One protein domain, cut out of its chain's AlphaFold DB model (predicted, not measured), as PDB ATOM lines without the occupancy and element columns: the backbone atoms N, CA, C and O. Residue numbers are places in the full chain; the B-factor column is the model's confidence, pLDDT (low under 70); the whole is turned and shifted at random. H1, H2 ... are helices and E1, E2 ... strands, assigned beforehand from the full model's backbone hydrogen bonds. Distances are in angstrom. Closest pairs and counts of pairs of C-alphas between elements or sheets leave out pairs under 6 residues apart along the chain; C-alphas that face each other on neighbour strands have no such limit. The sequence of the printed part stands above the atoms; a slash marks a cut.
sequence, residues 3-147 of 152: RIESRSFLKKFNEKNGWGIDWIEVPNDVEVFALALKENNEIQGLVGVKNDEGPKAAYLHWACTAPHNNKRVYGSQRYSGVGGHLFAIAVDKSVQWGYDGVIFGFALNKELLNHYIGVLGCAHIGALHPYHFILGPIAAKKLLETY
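This is residues 3 to 147 of the 152 residues of an uncharacterized protein of Fibrobacter sp. UWT3 (UniProt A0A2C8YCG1). What is the main shape? A strongly twisted sheet of five strands curls round one long helix, H3, while H5 packs on H3 and H4 covers E5, at one edge of the sheet. The short helices H1 and H2 lie farthest from the middle of the body. What makes it up, and how large is it? The printed part has 145 residues, with five named helices and five named strands in the order H1 E1 E2 E3 H2 H3 E4 H4 E5 H5; the class is mixed, helices and strands. The sheet is mixed and runs E1 E2 E3 E4 E5, with E3 and E4 parallel and the other neighbours antiparallel. The whole is compact, with a radius of gyration of the C-alphas of 14.5 A and spans of 33 by 32 by 30 A.

How do the strands pair? E1, residues 31 to 36, E2, residues 43 to 52, and E3, residues 57 to 65, form a meander, each strand the antiparallel neighbour of the one before, with E1 and E2 one hairpin and E2 and E3 another; within hydrogen-bond range are N 33 and O 47, 2.8 A, and N 48 and O 62, 2.8 A. E3 bends by 57 degrees at residue 61, and E4, residues 103 to 106, is its parallel neighbour, with N 60 and O 104 within hydrogen-bond range at 2.8 A. E5, residues 132 to 135, is an edge strand antiparallel to E4, with N 135 and O 103 within range at 2.8 A. What does the sheet curl round? It curls round H3, residues 82 to 96, which is on it; the C-alphas of Ala 58 in E3 and Ser 94 in H3, the closest of the two, are 5.0 A apart. E3, H2 of residues 71 to 74, H3 and E4 form a strand-helix-strand unit, two parallel neighbour strands with helices between, and its crossover is right-handed. Where are the other helices? H4, residues 110 to 120, is on the sheet over E5, and their closest C-alphas, those of Leu 113 and Phe 133, are 7.1 A apart. H5, residues 137 to 146, touches H3 at a steep tilt of 55 degrees, opposite ways, with the C-alphas of Ala 88 and Leu 144 closest at 5.9 A. H1, residues 7 to 12, and H2 are not on the sheet and touch no helix. What do the helix backbones show? In H3, H4 and H5 every O i to N i+4 pair is within hydrogen-bond range; H1 has 0 of 2 such pairs but 3 of 3 O i to N i+3 pairs, and H2 is too short for an O i to N i+4 pair.

Where do the first and last elements lie? H1 begins at C-alpha 7 at (177.848, 132.033, 118.684), and H5 ends at C-alpha 146 at (171.737, 162.138, 118.196). How long are the longer elements? From first to last C-alpha, E2 measures 26.2 A, E3 22.7 A, H3 21.3 A, E1 16.2 A, H4 14.8 A and H5 14.1 A. Where does H3 start? Its C-alpha 82 is at (180.771, 154.592, 116.457).

How far does the whole reach? The two C-alphas farthest apart, those of Glu 39 and Ala 127, are 42.5 A apart. Which links are long? The links H1 to E1 and H4 to E5 are long, and residues 123 to 124, in the second, pair antiparallel with residues 133 to 134 of E5. Is anything cut or uncertain? The printed part has no cut, its mean pLDDT is 96.0, and no printed residue is under 70.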
ATOM      1  N   ARG A   3     171.289 141.778 115.512       96.25
ATOM      2  CA  ARG A   3     171.680 140.847 116.582       96.25
ATOM      3  C   ARG A   3     172.507 139.696 116.009       96.25
ATOM      4  O   ARG A   3     172.174 139.136 114.966       96.25
ATOM      5  N   ILE A   4     173.587 139.324 116.690       96.06
ATOM      6  CA  ILE A   4     174.374 138.137 116.349       96.06
ATOM      7  C   ILE A   4     173.765 136.925 117.057       96.06
ATOM      8  O   ILE A   4     174.018 136.699 118.235       96.06
ATOM      9  N   GLU A   5     172.999 136.117 116.321       93.69
ATOM     10  CA  GLU A   5     172.395 134.888 116.867       93.69
ATOM     11  C   GLU A   5     173.379 133.710 116.916       93.69
ATOM     12  O   GLU A   5     173.320 132.847 117.791       93.69
ATOM     13  N   SER A   6     174.322 133.656 115.970       94.06
ATOM     14  CA  SER A   6     175.274 132.548 115.883       94.06
ATOM     15  C   SER A   6     176.503 132.792 116.753       94.06
ATOM     16  O   SER A   6     177.373 133.600 116.427       94.06
ATOM     17  N   ARG A   7     176.653 132.004 117.821       93.00
ATOM     18  CA  ARG A   7     177.848 132.033 118.684       93.00
ATOM     19  C   ARG A   7     179.136 131.698 117.935       93.00
ATOM     20  O   ARG A   7     180.187 132.258 118.228       93.00
ATOM     21  N   SER A   8     179.083 130.821 116.931       96.25
ATOM     22  CA  SER A   8     180.272 130.493 116.136       96.25
ATOM     23  C   SER A   8     180.724 131.663 115.256       96.25
ATOM     24  O   SER A   8     181.917 131.771 114.969       96.25
ATOM     25  N   PHE A   9     179.815 132.576 114.890       96.38
ATOM     26  CA  PHE A   9     180.161 133.816 114.194       96.38
ATOM     27  C   PHE A   9     181.024 134.734 115.070       96.38
ATOM     28  O   PHE A   9     181.922 135.396 114.547       96.38
ATOM     29  N   LEU A  10     180.839 134.693 116.399       97.06
ATOM     30  CA  LEU A  10     181.610 135.502 117.346       97.06
ATOM     31  C   LEU A  10     183.108 135.162 117.374       97.06
ATOM     32  O   LEU A  10     183.912 136.029 117.691       97.06
ATOM     33  N   LYS A  11     183.518 133.955 116.943       96.88
ATOM     34  CA  LYS A  11     184.940 133.536 116.887       96.88
ATOM     35  C   LYS A  11     185.833 134.484 116.085       96.88
ATOM     36  O   LYS A  11     187.041 134.536 116.309       96.88
ATOM     37  N   LYS A  12     185.252 135.209 115.125       96.06
ATOM     38  CA  LYS A  12     185.968 136.158 114.263       96.06
ATOM     39  C   LYS A  12     186.373 137.436 115.009       96.06
ATOM     40  O   LYS A  12     187.340 138.082 114.604       96.06
ATOM     41  N   PHE A  13     185.665 137.772 116.088       97.56
ATOM     42  CA  PHE A  13     185.862 138.978 116.886       97.56
ATOM     43  C   PHE A  13     186.553 138.589 118.190       97.56
ATOM     44  O   PHE A  13     185.933 138.123 119.142       97.56
ATOM     45  N   ASN A  14     187.872 138.710 118.191       97.56
ATOM     46  CA  ASN A  14     188.726 138.287 119.294       97.56
ATOM     47  C   ASN A  14     189.828 139.319 119.546       97.56
ATOM     48  O   ASN A  14     190.043 140.223 118.726       97.56
ATOM     49  N   GLU A  15     190.535 139.181 120.665       95.88
ATOM     50  CA  GLU A  15     191.595 140.118 121.058       95.88
ATOM     51  C   GLU A  15     192.712 140.187 120.016       95.88
ATOM     52  O   GLU A  15     193.168 141.276 119.664       95.88
ATOM     53  N   LYS A  16     193.092 139.034 119.450       95.88
ATOM     54  CA  LYS A  16     194.143 138.934 118.421       95.88
ATOM     55  C   LYS A  16     193.799 139.739 117.166       95.88
ATOM     56  O   LYS A  16     194.691 140.276 116.518       95.88
ATOM     57  N   ASN A  17     192.511 139.854 116.859       94.94
ATOM     58  CA  ASN A  17     191.980 140.634 115.746       94.94
ATOM     59  C   ASN A  17     191.594 142.072 116.148       94.94
ATOM     60  O   ASN A  17     190.983 142.770 115.345       94.94
ATOM     61  N   GLY A  18     191.918 142.519 117.366       95.44
ATOM     62  CA  GLY A  18     191.729 143.899 117.824       95.44
ATOM     63  C   GLY A  18     190.342 144.236 118.384       95.44
ATOM     64  O   GLY A  18     190.025 145.416 118.520       95.44
ATOM     65  N   TRP A  19     189.517 143.239 118.727       96.50
ATOM     66  CA  TRP A  19     188.135 143.439 119.207       96.50
ATOM     67  C   TRP A  19     187.994 143.581 120.729       96.50
ATOM     68  O   TRP A  19     186.887 143.512 121.268       96.50
ATOM     69  N   GLY A  20     189.112 143.803 121.422       93.94
ATOM     70  CA  GLY A  20     189.180 144.129 122.849       93.94
ATOM     71  C   GLY A  20     188.963 142.957 123.808       93.94
ATOM     72  O   GLY A  20     189.570 142.977 124.870       93.94
ATOM     73  N   ILE A  21     188.143 141.973 123.430       96.62
ATOM     74  CA  ILE A  21     187.914 140.698 124.129       96.62
ATOM     75  C   ILE A  21     187.685 139.574 123.117       96.62
ATOM     76  O   ILE A  21     187.405 139.825 121.938       96.62
ATOM     77  N   ASP A  22     187.721 138.338 123.601       97.94
ATOM     78  CA  ASP A  22     187.240 137.165 122.878       97.94
ATOM     79  C   ASP A  22     185.712 137.078 122.976       97.94
ATOM     80  O   ASP A  22     185.150 136.541 123.926       97.94
ATOM     81  N   TRP A  23     185.003 137.607 121.970       98.00
ATOM     82  CA  TRP A  23     183.538 137.741 122.011       98.00
ATOM     83  C   TRP A  23     182.789 136.407 122.079       98.00
ATOM     84  O   TRP A  23     181.629 136.377 122.482       98.00
ATOM     85  N   ILE A  24     183.430 135.295 121.712       97.50
ATOM     86  CA  ILE A  24     182.861 133.958 121.914       97.50
ATOM     87  C   ILE A  24     182.718 133.589 123.401       97.50
ATOM     88  O   ILE A  24     181.869 132.758 123.723       97.50
ATOM     89  N   GLU A  25     183.480 134.221 124.292       97.25
ATOM     90  CA  GLU A  25     183.466 133.962 125.739       97.25
ATOM     91  C   GLU A  25     182.449 134.836 126.495       97.25
ATOM     92  O   GLU A  25     182.196 134.616 127.678       97.25
ATOM     93  N   VAL A  26     181.817 135.810 125.825       97.38
ATOM     94  CA  VAL A  26     180.742 136.638 126.406       97.38
ATOM     95  C   VAL A  26     179.615 135.732 126.923       97.38
ATOM     96  O   VAL A  26     179.185 134.863 126.171       97.38
ATOM     97  N   PRO A  27     179.078 135.898 128.142       97.38
ATOM     98  CA  PRO A  27     178.040 135.011 128.673       97.38
ATOM     99  C   PRO A  27     176.819 134.836 127.748       97.38
ATOM    100  O   PRO A  27     176.471 135.726 126.974       97.38
ATOM    101  N   ASN A  28     176.160 133.674 127.799       95.19
ATOM    102  CA  ASN A  28     175.035 133.356 126.900       95.19
ATOM    103  C   ASN A  28     173.774 134.195 127.162       95.19
ATOM    104  O   ASN A  28     172.928 134.315 126.281       95.19
ATOM    105  N   ASP A  29     173.642 134.752 128.362       95.94
ATOM    106  CA  ASP A  29     172.569 135.664 128.763       95.94
ATOM    107  C   ASP A  29     172.854 137.130 128.383       95.94
ATOM    108  O   ASP A  29     172.063 138.018 128.697       95.94
ATOM    109  N   VAL A  30     173.970 137.394 127.694       98.25
ATOM    110  CA  VAL A  30     174.299 138.694 127.105       98.25
ATOM    111  C   VAL A  30     173.981 138.652 125.611       98.25
ATOM    112  O   VAL A  30     174.572 137.887 124.846       98.25
ATOM    113  N   GLU A  31     173.063 139.511 125.174       98.19
ATOM    114  CA  GLU A  31     172.744 139.690 123.759       98.19
ATOM    115  C   GLU A  31     173.848 140.507 123.082       98.19
ATOM    116  O   GLU A  31     174.230 141.573 123.569       98.19
ATOM    117  N   VAL A  32     174.363 140.028 121.948       98.56
ATOM    118  CA  VAL A  32     175.413 140.725 121.192       98.56
ATOM    119  C   VAL A  32     174.823 141.343 119.931       98.56
ATOM    120  O   VAL A  32     174.224 140.652 119.107       98.56
ATOM    121  N   PHE A  33     175.047 142.640 119.749       98.19
ATOM    122  CA  PHE A  33     174.603 143.407 118.592       98.19
ATOM    123  C   PHE A  33     175.792 143.953 117.809       98.19
ATOM    124  O   PHE A  33     176.795 144.381 118.385       98.19
ATOM    125  N   ALA A  34     175.647 143.981 116.488       97.69
ATOM    126  CA  ALA A  34     176.604 144.566 115.567       97.69
ATOM    127  C   ALA A  34     176.063 145.861 114.955       97.69
ATOM    128  O   ALA A  34     174.976 145.906 114.367       97.69
ATOM    129  N   LEU A  35     176.871 146.917 115.040       97.38
ATOM    130  CA  LEU A  35     176.707 148.108 114.217       97.38
ATOM    131  C   LEU A  35     177.436 147.867 112.897       97.38
ATOM    132  O   LEU A  35     178.632 147.590 112.909       97.38
ATOM    133  N   ALA A  36     176.739 147.982 111.773       96.06
ATOM    134  CA  ALA A  36     177.293 147.721 110.449       96.06
ATOM    135  C   ALA A  36     176.833 148.775 109.439       96.06
ATOM    136  O   ALA A  36     175.779 149.389 109.621       96.06
ATOM    137  N   LEU A  37     177.623 148.975 108.384       94.00
ATOM    138  CA  LEU A  37     177.253 149.837 107.263       94.00
ATOM    139  C   LEU A  37     176.125 149.194 106.448       94.00
ATOM    140  O   LEU A  37     176.181 148.006 106.136       94.00
ATOM    141  N   LYS A  38     175.125 149.990 106.062       89.44
ATOM    142  CA  LYS A  38     173.950 149.519 105.310       89.44
ATOM    143  C   LYS A  38     174.307 148.930 103.943       89.44
ATOM    144  O   LYS A  38     173.665 147.991 103.494       89.44
ATOM    145  N   GLU A  39     175.330 149.474 103.294       90.88
ATOM    146  CA  GLU A  39     175.686 149.136 101.911       90.88
ATOM    147  C   GLU A  39     176.351 147.763 101.772       90.88
ATOM    148  O   GLU A  39     176.124 147.062 100.790       90.88
ATOM    149  N   ASN A  40     177.188 147.376 102.738       92.56
ATOM    150  CA  ASN A  40     178.056 146.202 102.613       92.56
ATOM    151  C   ASN A  40     178.096 145.312 103.868       92.56
ATOM    152  O   ASN A  40     178.847 144.339 103.900       92.56
ATOM    153  N   ASN A  41     177.313 145.638 104.903       92.62
ATOM    154  CA  ASN A  41     177.308 144.961 106.201       92.62
ATOM    155  C   ASN A  41     178.682 144.903 106.898       92.62
ATOM    156  O   ASN A  41     178.902 144.064 107.775       92.62
ATOM    157  N   GLU A  42     179.612 145.802 106.560       95.94
ATOM    158  CA  GLU A  42     180.900 145.895 107.244       95.94
ATOM    159  C   GLU A  42     180.676 146.356 108.685       95.94
ATOM    160  O   GLU A  42     180.196 147.468 108.936       95.94
ATOM    161  N   ILE A  43     181.039 145.498 109.639       97.19
ATOM    162  CA  ILE A  43     180.834 145.739 111.066       97.19
ATOM    163  C   ILE A  43     181.805 146.817 111.550       97.19
ATOM    164  O   ILE A  43     183.022 146.693 111.443       97.19
ATOM    165  N   GLN A  44     181.238 147.866 112.132       97.69
ATOM    166  CA  GLN A  44     181.939 149.025 112.670       97.69
ATOM    167  C   GLN A  44     182.121 148.956 114.184       97.69
ATOM    168  O   GLN A  44     182.983 149.654 114.718       97.69
ATOM    169  N   GLY A  45     181.353 148.116 114.877       97.88
ATOM    170  CA  GLY A  45     181.476 147.887 116.311       97.88
ATOM    171  C   GLY A  45     180.519 146.811 116.812       97.88
ATOM    172  O   GLY A  45     179.551 146.465 116.133       97.88
ATOM    173  N   LEU A  46     180.798 146.310 118.010       98.44
ATOM    174  CA  LEU A  46     179.998 145.322 118.724       98.44
ATOM    175  C   LEU A  46     179.628 145.843 120.112       98.44
ATOM    176  O   LEU A  46     180.432 146.513 120.768       98.44
ATOM    177  N   VAL A  47     178.429 145.499 120.574       98.62
ATOM    178  CA  VAL A  47     177.970 145.767 121.939       98.62
ATOM    179  C   VAL A  47     177.275 144.540 122.516       98.62
ATOM    180  O   VAL A  47     176.435 143.930 121.860       98.62
ATOM    181  N   GLY A  48     177.657 144.167 123.734       98.62
ATOM    182  CA  GLY A  48     177.005 143.150 124.547       98.62
ATOM    183  C   GLY A  48     176.104 143.818 125.579       98.62
ATOM    184  O   GLY A  48     176.582 144.635 126.369       98.62
ATOM    185  N   VAL A  49     174.819 143.476 125.576       98.69
ATOM    186  CA  VAL A  49     173.806 144.051 126.465       98.69
ATOM    187  C   VAL A  49     173.042 142.930 127.154       98.69
ATOM    188  O   VAL A  49     172.578 141.995 126.507       98.69
ATOM    189  N   LYS A  50     172.893 143.030 128.471       98.44
ATOM    190  CA  LYS A  50     172.082 142.111 129.268       98.44
ATOM    191  C   LYS A  50     170.898 142.854 129.875       98.44
ATOM    192  O   LYS A  50     171.051 143.968 130.375       98.44
ATOM    193  N   ASN A  51     169.730 142.220 129.841       98.31
ATOM    194  CA  ASN A  51     168.573 142.668 130.604       98.31
ATOM    195  C   ASN A  51     168.828 142.381 132.089       98.31
ATOM    196  O   ASN A  51     168.934 141.213 132.471       98.31
ATOM    197  N   ASP A  52     168.971 143.423 132.908       97.06
ATOM    198  CA  ASP A  52     169.109 143.279 134.354       97.06
ATOM    199  C   ASP A  52     167.843 143.784 135.057       97.06
ATOM    200  O   ASP A  52     167.616 144.985 135.236       97.06
ATOM    201  N   GLU A  53     166.990 142.833 135.438       95.69
ATOM    202  CA  GLU A  53     165.691 143.098 136.064       95.69
ATOM    203  C   GLU A  53     165.823 143.650 137.490       95.69
ATOM    204  O   GLU A  53     164.939 144.369 137.956       95.69
ATOM    205  N   GLY A  54     166.932 143.354 138.181       93.88
ATOM    206  CA  GLY A  54     167.182 143.807 139.551       93.88
ATOM    207  C   GLY A  54     167.243 145.337 139.674       93.88
ATOM    208  O   GLY A  54     166.403 145.925 140.357       93.88
ATOM    209  N   PRO A  55     168.202 146.009 139.008       91.69
ATOM    210  CA  PRO A  55     168.279 147.463 138.954       91.69
ATOM    211  C   PRO A  55     167.267 148.084 137.980       91.69
ATOM    212  O   PRO A  55     167.199 149.310 137.918       91.69
ATOM    213  N   LYS A  56     166.501 147.271 137.228       96.44
ATOM    214  CA  LYS A  56     165.629 147.711 136.126       96.44
ATOM    215  C   LYS A  56     166.385 148.604 135.148       96.44
ATOM    216  O   LYS A  56     166.034 149.762 134.933       96.44
ATOM    217  N   ALA A  57     167.480 148.071 134.621       97.75
ATOM    218  CA  ALA A  57     168.360 148.778 133.705       97.75
ATOM    219  C   ALA A  57     169.028 147.796 132.740       97.75
ATOM    220  O   ALA A  57     169.219 146.620 133.049       97.75
ATOM    221  N   ALA A  58     169.434 148.281 131.571       98.62
ATOM    222  CA  ALA A  58     170.275 147.489 130.684       98.62
ATOM    223  C   ALA A  58     171.724 147.502 131.185       98.62
ATOM    224  O   ALA A  58     172.341 148.561 131.331       98.62
ATOM    225  N   TYR A  59     172.291 146.322 131.404       98.56
ATOM    226  CA  TYR A  59     173.704 146.183 131.705       98.56
ATOM    227  C   TYR A  59     174.514 146.164 130.405       98.56
ATOM    228  O   TYR A  59     174.392 145.244 129.592       98.56
ATOM    229  N   LEU A  60     175.357 147.179 130.207       98.44
ATOM    230  CA  LEU A  60     176.331 147.236 129.122       98.44
ATOM    231  C   LEU A  60     177.538 146.381 129.524       98.44
ATOM    232  O   LEU A  60     178.438 146.840 130.230       98.44
ATOM    233  N   HIS A  61     177.529 145.123 129.083       98.06
ATOM    234  CA  HIS A  61     178.572 144.144 129.381       98.06
ATOM    235  C   HIS A  61     179.898 144.523 128.719       98.06
ATOM    236  O   HIS A  61     180.944 144.540 129.364       98.06
ATOM    237  N   TRP A  62     179.848 144.854 127.427       97.94
ATOM    238  CA  TRP A  62     181.012 145.317 126.682       97.94
ATOM    239  C   TRP A  62     180.596 146.145 125.470       97.94
ATOM    240  O   TRP A  62     179.575 145.866 124.848       97.94
ATOM    241  N   ALA A  63     181.405 147.129 125.087       97.31
ATOM    242  CA  ALA A  63     181.258 147.852 123.828       97.31
ATOM    243  C   ALA A  63     182.641 148.063 123.211       97.31
ATOM    244  O   ALA A  63     183.539 148.611 123.849       97.31
ATOM    245  N   CYS A  64     182.817 147.635 121.963       95.25
ATOM    246  CA  CYS A  64     184.077 147.771 121.247       95.25
ATOM    247  C   CYS A  64     183.834 148.243 119.818       95.25
ATOM    248  O   CYS A  64     182.998 147.701 119.098       95.25
ATOM    249  N   THR A  65     184.587 149.250 119.386       96.81
ATOM    250  CA  THR A  65     184.635 149.626 117.975       96.81
ATOM    251  C   THR A  65     185.479 148.619 117.199       96.81
ATOM    252  O   THR A  65     186.430 148.067 117.746       96.81
ATOM    253  N   ALA A  66     185.217 148.458 115.905       97.31
ATOM    254  CA  ALA A  66     186.124 147.747 115.013       97.31
ATOM    255  C   ALA A  66     187.550 148.337 115.089       97.31
ATOM    256  O   ALA A  66     187.689 149.541 115.352       97.31
ATOM    257  N   PRO A  67     188.607 147.543 114.830       95.69
ATOM    258  CA  PRO A  67     189.996 147.989 114.964       95.69
ATOM    259  C   PRO A  67     190.291 149.299 114.222       95.69
ATOM    260  O   PRO A  67     190.858 150.225 114.792       95.69
ATOM    261  N   HIS A  68     189.801 149.446 112.987       95.69
ATOM    262  CA  HIS A  68     189.991 150.652 112.168       95.69
ATOM    263  C   HIS A  68     189.258 151.907 112.677       95.69
ATOM    264  O   HIS A  68     189.440 152.993 112.127       95.69
ATOM    265  N   ASN A  69     188.429 151.779 113.713       95.88
ATOM    266  CA  ASN A  69     187.761 152.887 114.395       95.88
ATOM    267  C   ASN A  69     188.348 153.166 115.792       95.88
ATOM    268  O   ASN A  69     187.938 154.132 116.441       95.88
ATOM    269  N   ASN A  70     189.311 152.366 116.266       91.38
ATOM    270  CA  ASN A  70     189.901 152.522 117.593       91.38
ATOM    271  C   ASN A  70     191.110 153.475 117.565       91.38
ATOM    272  O   ASN A  70     192.272 153.061 117.536       91.38
ATOM    273  N   LYS A  71     190.816 154.778 117.649       89.44
ATOM    274  CA  LYS A  71     191.823 155.852 117.662       89.44
ATOM    275  C   LYS A  71     192.859 155.716 118.777       89.44
ATOM    276  O   LYS A  71     193.999 156.128 118.589       89.44
ATOM    277  N   ARG A  72     192.474 155.176 119.937       85.81
ATOM    278  CA  ARG A  72     193.366 155.080 121.103       85.81
ATOM    279  C   ARG A  72     194.467 154.047 120.887       85.81
ATOM    280  O   ARG A  72     195.592 154.278 121.301       85.81
ATOM    281  N   VAL A  73     194.134 152.935 120.231       87.19
ATOM    282  CA  VAL A  73     195.078 151.838 119.977       87.19
ATOM    283  C   VAL A  73     195.840 152.046 118.667       87.19
ATOM    284  O   VAL A  73     197.049 151.850 118.634       87.19
ATOM    285  N   TYR A  74     195.163 152.476 117.598       89.81
ATOM    286  CA  TYR A  74     195.744 152.522 116.247       89.81
ATOM    287  C   TYR A  74     196.024 153.940 115.729       89.81
ATOM    288  O   TYR A  74     196.371 154.119 114.563       89.81
ATOM    289  N   GLY A  75     195.828 154.973 116.556       90.19
ATOM    290  CA  GLY A  75     196.120 156.374 116.220       90.19
ATOM    291  C   GLY A  75     195.189 157.011 115.180       90.19
ATOM    292  O   GLY A  75     195.282 158.209 114.921       90.19
ATOM    293  N   SER A  76     194.265 156.244 114.601       90.56
ATOM    294  CA  SER A  76     193.353 156.683 113.544       90.56
ATOM    295  C   SER A  76     191.940 156.148 113.764       90.56
ATOM    296  O   SER A  76     191.714 155.194 114.506       90.56
ATOM    297  N   GLN A  77     190.969 156.809 113.145       93.81
ATOM    298  CA  GLN A  77     189.565 156.427 113.200       93.81
ATOM    299  C   GLN A  77     188.943 156.688 111.837       93.81
ATOM    300  O   GLN A  77     188.924 157.834 111.389       93.81
ATOM    301  N   ARG A  78     188.439 155.634 111.189       94.94
ATOM    302  CA  ARG A  78     187.763 155.754 109.893       94.94
ATOM    303  C   ARG A  78     186.406 156.447 110.025       94.94
ATOM    304  O   ARG A  78     186.107 157.337 109.240       94.94
ATOM    305  N   TYR A  79     185.621 156.071 111.036       94.44
ATOM    306  CA  TYR A  79     184.295 156.634 111.294       94.44
ATOM    307  C   TYR A  79     184.182 157.177 112.717       94.44
ATOM    308  O   TYR A  79     184.375 156.454 113.699       94.44
ATOM    309  N   SER A  80     183.846 158.461 112.833       91.38
ATOM    310  CA  SER A  80     183.520 159.105 114.106       91.38
ATOM    311  C   SER A  80     182.139 158.669 114.615       91.38
ATOM    312  O   SER A  80     181.279 158.234 113.857       91.38
ATOM    313  N   GLY A  81     181.928 158.736 115.932       92.50
ATOM    314  CA  GLY A  81     180.614 158.474 116.539       92.50
ATOM    315  C   GLY A  81     180.218 157.001 116.711       92.50
ATOM    316  O   GLY A  81     179.165 156.739 117.287       92.50
ATOM    317  N   VAL A  82     181.048 156.037 116.297       95.69
ATOM    318  CA  VAL A  82     180.771 154.592 116.457       95.69
ATOM    319  C   VAL A  82     180.508 154.223 117.919       95.69
ATOM    320  O   VAL A  82     179.512 153.575 118.213       95.69
ATOM    321  N   GLY A  83     181.350 154.674 118.855       95.19
ATOM    322  CA  GLY A  83     181.161 154.382 120.282       95.19
ATOM    323  C   GLY A  83     179.837 154.913 120.845       95.19
ATOM    324  O   GLY A  83     179.180 154.217 121.612       95.19
ATOM    325  N   GLY A  84     179.409 156.103 120.410       95.69
ATOM    326  CA  GLY A  84     178.113 156.670 120.794       95.69
ATOM    327  C   GLY A  84     176.936 155.838 120.279       95.69
ATOM    328  O   GLY A  84     176.020 155.549 121.042       95.69
ATOM    329  N   HIS A  85     177.007 155.345 119.038       96.50
ATOM    330  CA  HIS A  85     175.995 154.429 118.497       96.50
ATOM    331  C   HIS A  85     175.913 153.108 119.271       96.50
ATOM    332  O   HIS A  85     174.821 152.589 119.471       96.50
ATOM    333  N   LEU A  86     177.040 152.562 119.741       97.75
ATOM    334  CA  LEU A  86     177.023 151.342 120.559       97.75
ATOM    335  C   LEU A  86     176.273 151.557 121.882       97.75
ATOM    336  O   LEU A  86     175.498 150.700 122.295       97.75
ATOM    337  N   PHE A  87     176.439 152.725 122.506       98.00
ATOM    338  CA  PHE A  87     175.638 153.113 123.670       98.00
ATOM    339  C   PHE A  87     174.164 153.323 123.298       98.00
ATOM    340  O   PHE A  87     173.292 152.939 124.069       98.00
ATOM    341  N   ALA A  88     173.875 153.860 122.109       97.62
ATOM    342  CA  ALA A  88     172.509 154.075 121.629       97.62
ATOM    343  C   ALA A  88     171.740 152.766 121.465       97.62
ATOM    344  O   ALA A  88     170.557 152.712 121.778       97.62
ATOM    345  N   ILE A  89     172.425 151.706 121.032       97.81
ATOM    346  CA  ILE A  89     171.859 150.355 120.965       97.81
ATOM    347  C   ILE A  89     171.498 149.857 122.370       97.81
ATOM    348  O   ILE A  89     170.394 149.366 122.580       97.81
ATOM    349  N   ALA A  90     172.387 150.015 123.356       98.31
ATOM    350  CA  ALA A  90     172.102 149.601 124.732       98.31
ATOM    351  C   ALA A  90     170.944 150.399 125.362       98.31
ATOM    352  O   ALA A  90     170.093 149.824 126.043       98.31
ATOM    353  N   VAL A  91     170.889 151.708 125.103       98.31
ATOM    354  CA  VAL A  91     169.789 152.584 125.528       98.31
ATOM    355  C   VAL A  91     168.467 152.146 124.904       98.31
ATOM    356  O   VAL A  91     167.472 152.022 125.609       98.31
ATOM    357  N   ASP A  92     168.447 151.861 123.606       97.44
ATOM    358  CA  ASP A  92     167.235 151.401 122.930       97.44
ATOM    359  C   ASP A  92     166.748 150.055 123.487       97.44
ATOM    360  O   ASP A  92     165.566 149.903 123.796       97.44
ATOM    361  N   LYS A  93     167.659 149.109 123.762       97.81
ATOM    362  CA  LYS A  93     167.310 147.860 124.460       97.81
ATOM    363  C   LYS A  93     166.687 148.107 125.830       97.81
ATOM    364  O   LYS A  93     165.685 147.481 126.160       97.81
ATOM    365  N   SER A  94     167.235 149.045 126.596       98.44
ATOM    366  CA  SER A  94     166.662 149.459 127.876       98.44
ATOM    367  C   SER A  94     165.235 150.013 127.729       98.44
ATOM    368  O   SER A  94     164.347 149.634 128.492       98.44
ATOM    369  N   VAL A  95     164.970 150.835 126.707       98.06
ATOM    370  CA  VAL A  95     163.611 151.316 126.394       98.06
ATOM    371  C   VAL A  95     162.677 150.154 126.050       98.06
ATOM    372  O   VAL A  95     161.573 150.086 126.586       98.06
ATOM    373  N   GLN A  96     163.116 149.208 125.214       97.19
ATOM    374  CA  GLN A  96     162.322 148.025 124.852       97.19
ATOM    375  C   GLN A  96     161.969 147.146 126.061       97.19
ATOM    376  O   GLN A  96     160.914 146.517 126.072       97.19
ATOM    377  N   TRP A  97     162.833 147.105 127.078       98.06
ATOM    378  CA  TRP A  97     162.582 146.394 128.335       98.06
ATOM    379  C   TRP A  97     161.778 147.212 129.361       98.06
ATOM    380  O   TRP A  97     161.470 146.703 130.435       98.06
ATOM    381  N   GLY A  98     161.387 148.450 129.036       98.00
ATOM    382  CA  GLY A  98     160.556 149.295 129.897       98.00
ATOM    383  C   GLY A  98     161.328 150.017 131.004       98.00
ATOM    384  O   GLY A  98     160.762 150.306 132.055       98.00
ATOM    385  N   TYR A  99     162.616 150.292 130.787       98.25
ATOM    386  CA  TYR A  99     163.518 150.905 131.769       98.25
ATOM    387  C   TYR A  99     163.920 152.345 131.412       98.25
ATOM    388  O   TYR A  99     164.966 152.825 131.841       98.25
ATOM    389  N   ASP A 100     163.132 153.036 130.584       97.38
ATOM    390  CA  ASP A 100     163.328 154.450 130.220       97.38
ATOM    391  C   ASP A 100     164.728 154.794 129.674       97.38
ATOM    392  O   ASP A 100     165.237 155.908 129.835       97.38
ATOM    393  N   GLY A 101     165.378 153.827 129.022       97.94
ATOM    394  CA  GLY A 101     166.707 154.015 128.446       97.94
ATOM    395  C   GLY A 101     167.848 153.985 129.464       97.94
ATOM    396  O   GLY A 101     168.991 154.262 129.099       97.94
ATOM    397  N   VAL A 102     167.574 153.643 130.729       98.50
ATOM    398  CA  VAL A 102     168.592 153.537 131.774       98.50
ATOM    399  C   VAL A 102     169.556 152.398 131.462       98.50
ATOM    400  O   VAL A 102     169.152 151.237 131.342       98.50
ATOM    401  N   ILE A 103     170.843 152.720 131.361       98.62
ATOM    402  CA  ILE A 103     171.912 151.725 131.238       98.62
ATOM    403  C   ILE A 103     172.957 151.925 132.331       98.62
ATOM    404  O   ILE A 103     173.191 153.046 132.782       98.62
ATOM    405  N   PHE A 104     173.644 150.854 132.712       98.50
ATOM    406  CA  PHE A 104     174.815 150.926 133.582       98.50
ATOM    407  C   PHE A 104     175.914 149.986 133.096       98.50
ATOM    408  O   PHE A 104     175.677 149.076 132.301       98.50
ATOM    409  N   GLY A 105     177.134 150.210 133.568       98.12
ATOM    410  CA  GLY A 105     178.269 149.370 133.216       98.12
ATOM    411  C   GLY A 105     179.549 149.782 133.923       98.12
ATOM    412  O   GLY A 105     179.572 150.684 134.764       98.12
ATOM    413  N   PHE A 106     180.644 149.122 133.564       97.75
ATOM    414  CA  PHE A 106     181.960 149.386 134.133       97.75
ATOM    415  C   PHE A 106     182.903 149.843 133.026       97.75
ATOM    416  O   PHE A 106     183.158 149.108 132.076       97.75
ATOM    417  N   ALA A 107     183.423 151.066 133.128       97.38
ATOM    418  CA  ALA A 107     184.463 151.502 132.203       97.38
ATOM    419  C   ALA A 107     185.781 150.769 132.512       97.38
ATOM    420  O   ALA A 107     186.066 150.458 133.668       97.38
ATOM    421  N   LEU A 108     186.618 150.533 131.497       94.81
ATOM    422  CA  LEU A 108     187.885 149.803 131.689       94.81
ATOM    423  C   LEU A 108     188.892 150.581 132.535       94.81
ATOM    424  O   LEU A 108     189.735 150.003 133.213       94.81
ATOM    425  N   ASN A 109     188.829 151.907 132.472       95.50
ATOM    426  CA  ASN A 109     189.722 152.790 133.199       95.50
ATOM    427  C   ASN A 109     189.072 154.160 133.431       95.50
ATOM    428  O   ASN A 109     188.029 154.497 132.860       95.50
ATOM    429  N   LYS A 110     189.737 154.971 134.256       97.06
ATOM    430  CA  LYS A 110     189.305 156.329 134.603       97.06
ATOM    431  C   LYS A 110     189.157 157.248 133.385       97.06
ATOM    432  O   LYS A 110     188.269 158.092 133.365       97.06
ATOM    433  N   GLU A 111     190.000 157.094 132.366       95.81
ATOM    434  CA  GLU A 111     189.934 157.919 131.155       95.81
ATOM    435  C   GLU A 111     188.651 157.642 130.356       95.81
ATOM    436  O   GLU A 111     187.988 158.572 129.900       95.81
ATOM    437  N   LEU A 112     188.269 156.369 130.204       95.12
ATOM    438  CA  LEU A 112     187.001 155.988 129.578       95.12
ATOM    439  C   LEU A 112     185.802 156.435 130.406       95.12
ATOM    440  O   LEU A 112     184.869 156.992 129.839       95.12
ATOM    441  N   LEU A 113     185.852 156.275 131.731       97.88
ATOM    442  CA  LEU A 113     184.800 156.781 132.612       97.88
ATOM    443  C   LEU A 113     184.584 158.289 132.404       97.88
ATOM    444  O   LEU A 113     183.462 158.724 132.156       97.88
ATOM    445  N   ASN A 114     185.659 159.078 132.444       97.81
ATOM    446  CA  ASN A 114     185.594 160.525 132.235       97.81
ATOM    447  C   ASN A 114     185.061 160.881 130.841       97.81
ATOM    448  O   ASN A 114     184.295 161.832 130.698       97.81
ATOM    449  N   HIS A 115     185.438 160.110 129.818       95.38
ATOM    450  CA  HIS A 115     184.907 160.277 128.471       95.38
ATOM    451  C   HIS A 115     183.393 160.028 128.424       95.38
ATOM    452  O   HIS A 115     182.666 160.837 127.854       95.38
ATOM    453  N   TYR A 116     182.902 158.963 129.059       97.12
ATOM    454  CA  TYR A 116     181.468 158.666 129.113       97.12
ATOM    455  C   TYR A 116     180.687 159.750 129.863       97.12
ATOM    456  O   TYR A 116     179.621 160.158 129.410       97.12
ATOM    457  N   ILE A 117     181.239 160.285 130.952       97.44
ATOM    458  CA  ILE A 117     180.633 161.405 131.684       97.44
ATOM    459  C   ILE A 117     180.574 162.659 130.805       97.44
ATOM    460  O   ILE A 117     179.504 163.228 130.602       97.44
ATOM    461  N   GLY A 118     181.714 163.077 130.246       96.06
ATOM    462  CA  GLY A 118     181.819 164.343 129.519       96.06
ATOM    463  C   GLY A 118     181.128 164.351 128.154       96.06
ATOM    464  O   GLY A 118     180.652 165.397 127.724       96.06
ATOM    465  N   VAL A 119     181.073 163.206 127.467       93.06
ATOM    466  CA  VAL A 119     180.548 163.116 126.092       93.06
ATOM    467  C   VAL A 119     179.141 162.532 126.048       93.06
ATOM    468  O   VAL A 119     178.305 163.037 125.301       93.06
ATOM    469  N   LEU A 120     178.863 161.491 126.837       94.25
ATOM    470  CA  LEU A 120     177.587 160.763 126.790       94.25
ATOM    471  C   LEU A 120     176.617 161.190 127.899       94.25
ATOM    472  O   LEU A 120     175.452 160.808 127.863       94.25
ATOM    473  N   GLY A 121     177.068 161.994 128.867       95.62
ATOM    474  CA  GLY A 121     176.246 162.433 129.995       95.62
ATOM    475  C   GLY A 121     176.034 161.351 131.054       95.62
ATOM    476  O   GLY A 121     175.054 161.408 131.795       95.62
ATOM    477  N   CYS A 122     176.926 160.356 131.126       97.50
ATOM    478  CA  CYS A 122     176.903 159.378 132.210       97.50
ATOM    479  C   CYS A 122     177.198 160.044 133.565       97.50
ATOM    480  O   CYS A 122     177.910 161.043 133.647       97.50
ATOM    481  N   ALA A 123     176.724 159.432 134.644       97.88
ATOM    482  CA  ALA A 123     177.124 159.736 136.009       97.88
ATOM    483  C   ALA A 123     178.022 158.618 136.560       97.88
ATOM    484  O   ALA A 123     177.828 157.437 136.264       97.88
ATOM    485  N   HIS A 124     179.007 158.988 137.377       98.00
ATOM    486  CA  HIS A 124     179.806 158.034 138.146       98.00
ATOM    487  C   HIS A 124     179.025 157.589 139.385       98.00
ATOM    488  O   HIS A 124     178.543 158.432 140.134       98.00
ATOM    489  N   ILE A 125     178.914 156.277 139.599       95.75
ATOM    490  CA  ILE A 125     178.319 155.703 140.815       95.75
ATOM    491  C   ILE A 125     179.415 155.193 141.752       95.75
ATOM    492  O   ILE A 125     179.379 155.443 142.950       95.75
ATOM    493  N   GLY A 126     180.368 154.416 141.229       92.06
ATOM    494  CA  GLY A 126     181.458 153.848 142.032       92.06
ATOM    495  C   GLY A 126     181.066 152.763 143.052       92.06
ATOM    496  O   GLY A 126     181.927 152.343 143.815       92.06
ATOM    497  N   ALA A 127     179.808 152.298 143.085       91.50
ATOM    498  CA  ALA A 127     179.313 151.407 144.149       91.50
ATOM    499  C   ALA A 127     179.806 149.949 144.060       91.50
ATOM    500  O   ALA A 127     180.218 149.379 145.063       91.50
ATOM    501  N   LEU A 128     179.751 149.336 142.871       93.25
ATOM    502  CA  LEU A 128     180.134 147.929 142.658       93.25
ATOM    503  C   LEU A 128     181.561 147.780 142.113       93.25
ATOM    504  O   LEU A 128     182.164 146.717 142.198       93.25
ATOM    505  N   HIS A 129     182.092 148.851 141.526       96.12
ATOM    506  CA  HIS A 129     183.407 148.904 140.903       96.12
ATOM    507  C   HIS A 129     183.870 150.371 140.835       96.12
ATOM    508  O   HIS A 129     183.025 151.243 140.598       96.12
ATOM    509  N   PRO A 130     185.178 150.682 140.948       97.12
ATOM    510  CA  PRO A 130     185.679 152.062 140.903       97.12
ATOM    511  C   PRO A 130     185.263 152.847 139.656       97.12
ATOM    512  O   PRO A 130     185.122 154.066 139.711       97.12
ATOM    513  N   TYR A 131     185.028 152.154 138.540       98.25
ATOM    514  CA  TYR A 131     184.625 152.750 137.262       98.25
ATOM    515  C   TYR A 131     183.168 152.467 136.877       98.25
ATOM    516  O   TYR A 131     182.823 152.458 135.696       98.25
ATOM    517  N   HIS A 132     182.320 152.200 137.872       98.25
ATOM    518  CA  HIS A 132     180.888 152.001 137.685       98.25
ATOM    519  C   HIS A 132     180.202 153.304 137.267       98.25
ATOM    520  O   HIS A 132     180.266 154.298 137.996       98.25
ATOM    521  N   PHE A 133     179.539 153.283 136.113       98.44
ATOM    522  CA  PHE A 133     178.770 154.399 135.576       98.44
ATOM    523  C   PHE A 133     177.309 154.017 135.347       98.44
ATOM    524  O   PHE A 133     176.984 152.846 135.154       98.44
ATOM    525  N   ILE A 134     176.457 155.036 135.294       98.38
ATOM    526  CA  ILE A 134     175.064 154.950 134.856       98.38
ATOM    527  C   ILE A 134     174.774 156.049 133.843       98.38
ATOM    528  O   ILE A 134     175.356 157.130 133.904       98.38
ATOM    529  N   LEU A 135     173.855 155.789 132.928       98.44
ATOM    530  CA  LEU A 135     173.294 156.771 132.016       98.44
ATOM    531  C   LEU A 135     171.780 156.777 132.240       98.44
ATOM    532  O   LEU A 135     171.122 155.755 132.074       98.44
ATOM    533  N   GLY A 136     171.258 157.919 132.694       97.88
ATOM    534  CA  GLY A 136     169.844 158.086 133.038       97.88
ATOM    535  C   GLY A 136     168.975 158.581 131.871       97.88
ATOM    536  O   GLY A 136     169.507 158.966 130.827       97.88
ATOM    537  N   PRO A 137     167.646 158.679 132.060       97.62
ATOM    538  CA  PRO A 137     166.688 158.891 130.966       97.62
ATOM    539  C   PRO A 137     166.914 160.169 130.140       97.62
ATOM    540  O   PRO A 137     166.702 160.189 128.930       97.62
ATOM    541  N   ILE A 138     167.396 161.248 130.767       97.06
ATOM    542  CA  ILE A 138     167.680 162.518 130.073       97.06
ATOM    543  C   ILE A 138     168.827 162.345 129.066       97.06
ATOM    544  O   ILE A 138     168.722 162.775 127.916       97.06
ATOM    545  N   ALA A 139     169.916 161.700 129.491       97.00
ATOM    546  CA  ALA A 139     171.050 161.404 128.623       97.00
ATOM    547  C   ALA A 139     170.664 160.374 127.553       97.00
ATOM    548  O   ALA A 139     171.039 160.533 126.395       97.00
ATOM    549  N   ALA A 140     169.850 159.380 127.920       97.50
ATOM    550  CA  ALA A 140     169.329 158.363 127.011       97.50
ATOM    551  C   ALA A 140     168.554 158.990 125.851       97.50
ATOM    552  O   ALA A 140     168.877 158.748 124.688       97.50
ATOM    553  N   LYS A 141     167.599 159.870 126.164       96.62
ATOM    554  CA  LYS A 141     166.817 160.600 125.164       96.62
ATOM    555  C   LYS A 141     167.712 161.379 124.200       96.62
ATOM    556  O   LYS A 141     167.590 161.215 122.991       96.62
ATOM    557  N   LYS A 142     168.658 162.166 124.724       95.12
ATOM    558  CA  LYS A 142     169.605 162.932 123.896       95.12
ATOM    559  C   LYS A 142     170.418 162.026 122.970       95.12
ATOM    560  O   LYS A 142     170.713 162.386 121.831       95.12
ATOM    561  N   LEU A 143     170.810 160.860 123.468       94.19
ATOM    562  CA  LEU A 143     171.641 159.919 122.738       94.19
ATOM    563  C   LEU A 143     170.854 159.254 121.593       94.19
ATOM    564  O   LEU A 143     171.385 159.162 120.488       94.19
ATOM    565  N   LEU A 144     169.579 158.912 121.809       94.19
ATOM    566  CA  LEU A 144     168.673 158.427 120.757       94.19
ATOM    567  C   LEU A 144     168.296 159.509 119.729       94.19
ATOM    568  O   LEU A 144     168.122 159.200 118.555       94.19
ATOM    569  N   GLU A 145     168.211 160.780 120.133       92.69
ATOM    570  CA  GLU A 145     168.019 161.907 119.204       92.69
ATOM    571  C   GLU A 145     169.266 162.166 118.340       92.69
ATOM    572  O   GLU A 145     169.158 162.601 117.195       92.69
ATOM    573  N   THR A 146     170.458 161.901 118.883       90.06
ATOM    574  CA  THR A 146     171.737 162.138 118.196       90.06
ATOM    575  C   THR A 146     172.094 161.007 117.233       90.06
ATOM    576  O   THR A 146     172.634 161.255 116.155       90.06
ATOM    577  N   TYR A 147     171.837 159.762 117.630       86.62
ATOM    578  CA  TYR A 147     172.268 158.573 116.904       86.62
ATOM    579  C   TYR A 147     171.060 157.814 116.368       86.62
ATOM    580  O   TYR A 147     170.413 157.059 117.088       86.62
TER     581      TYR A 147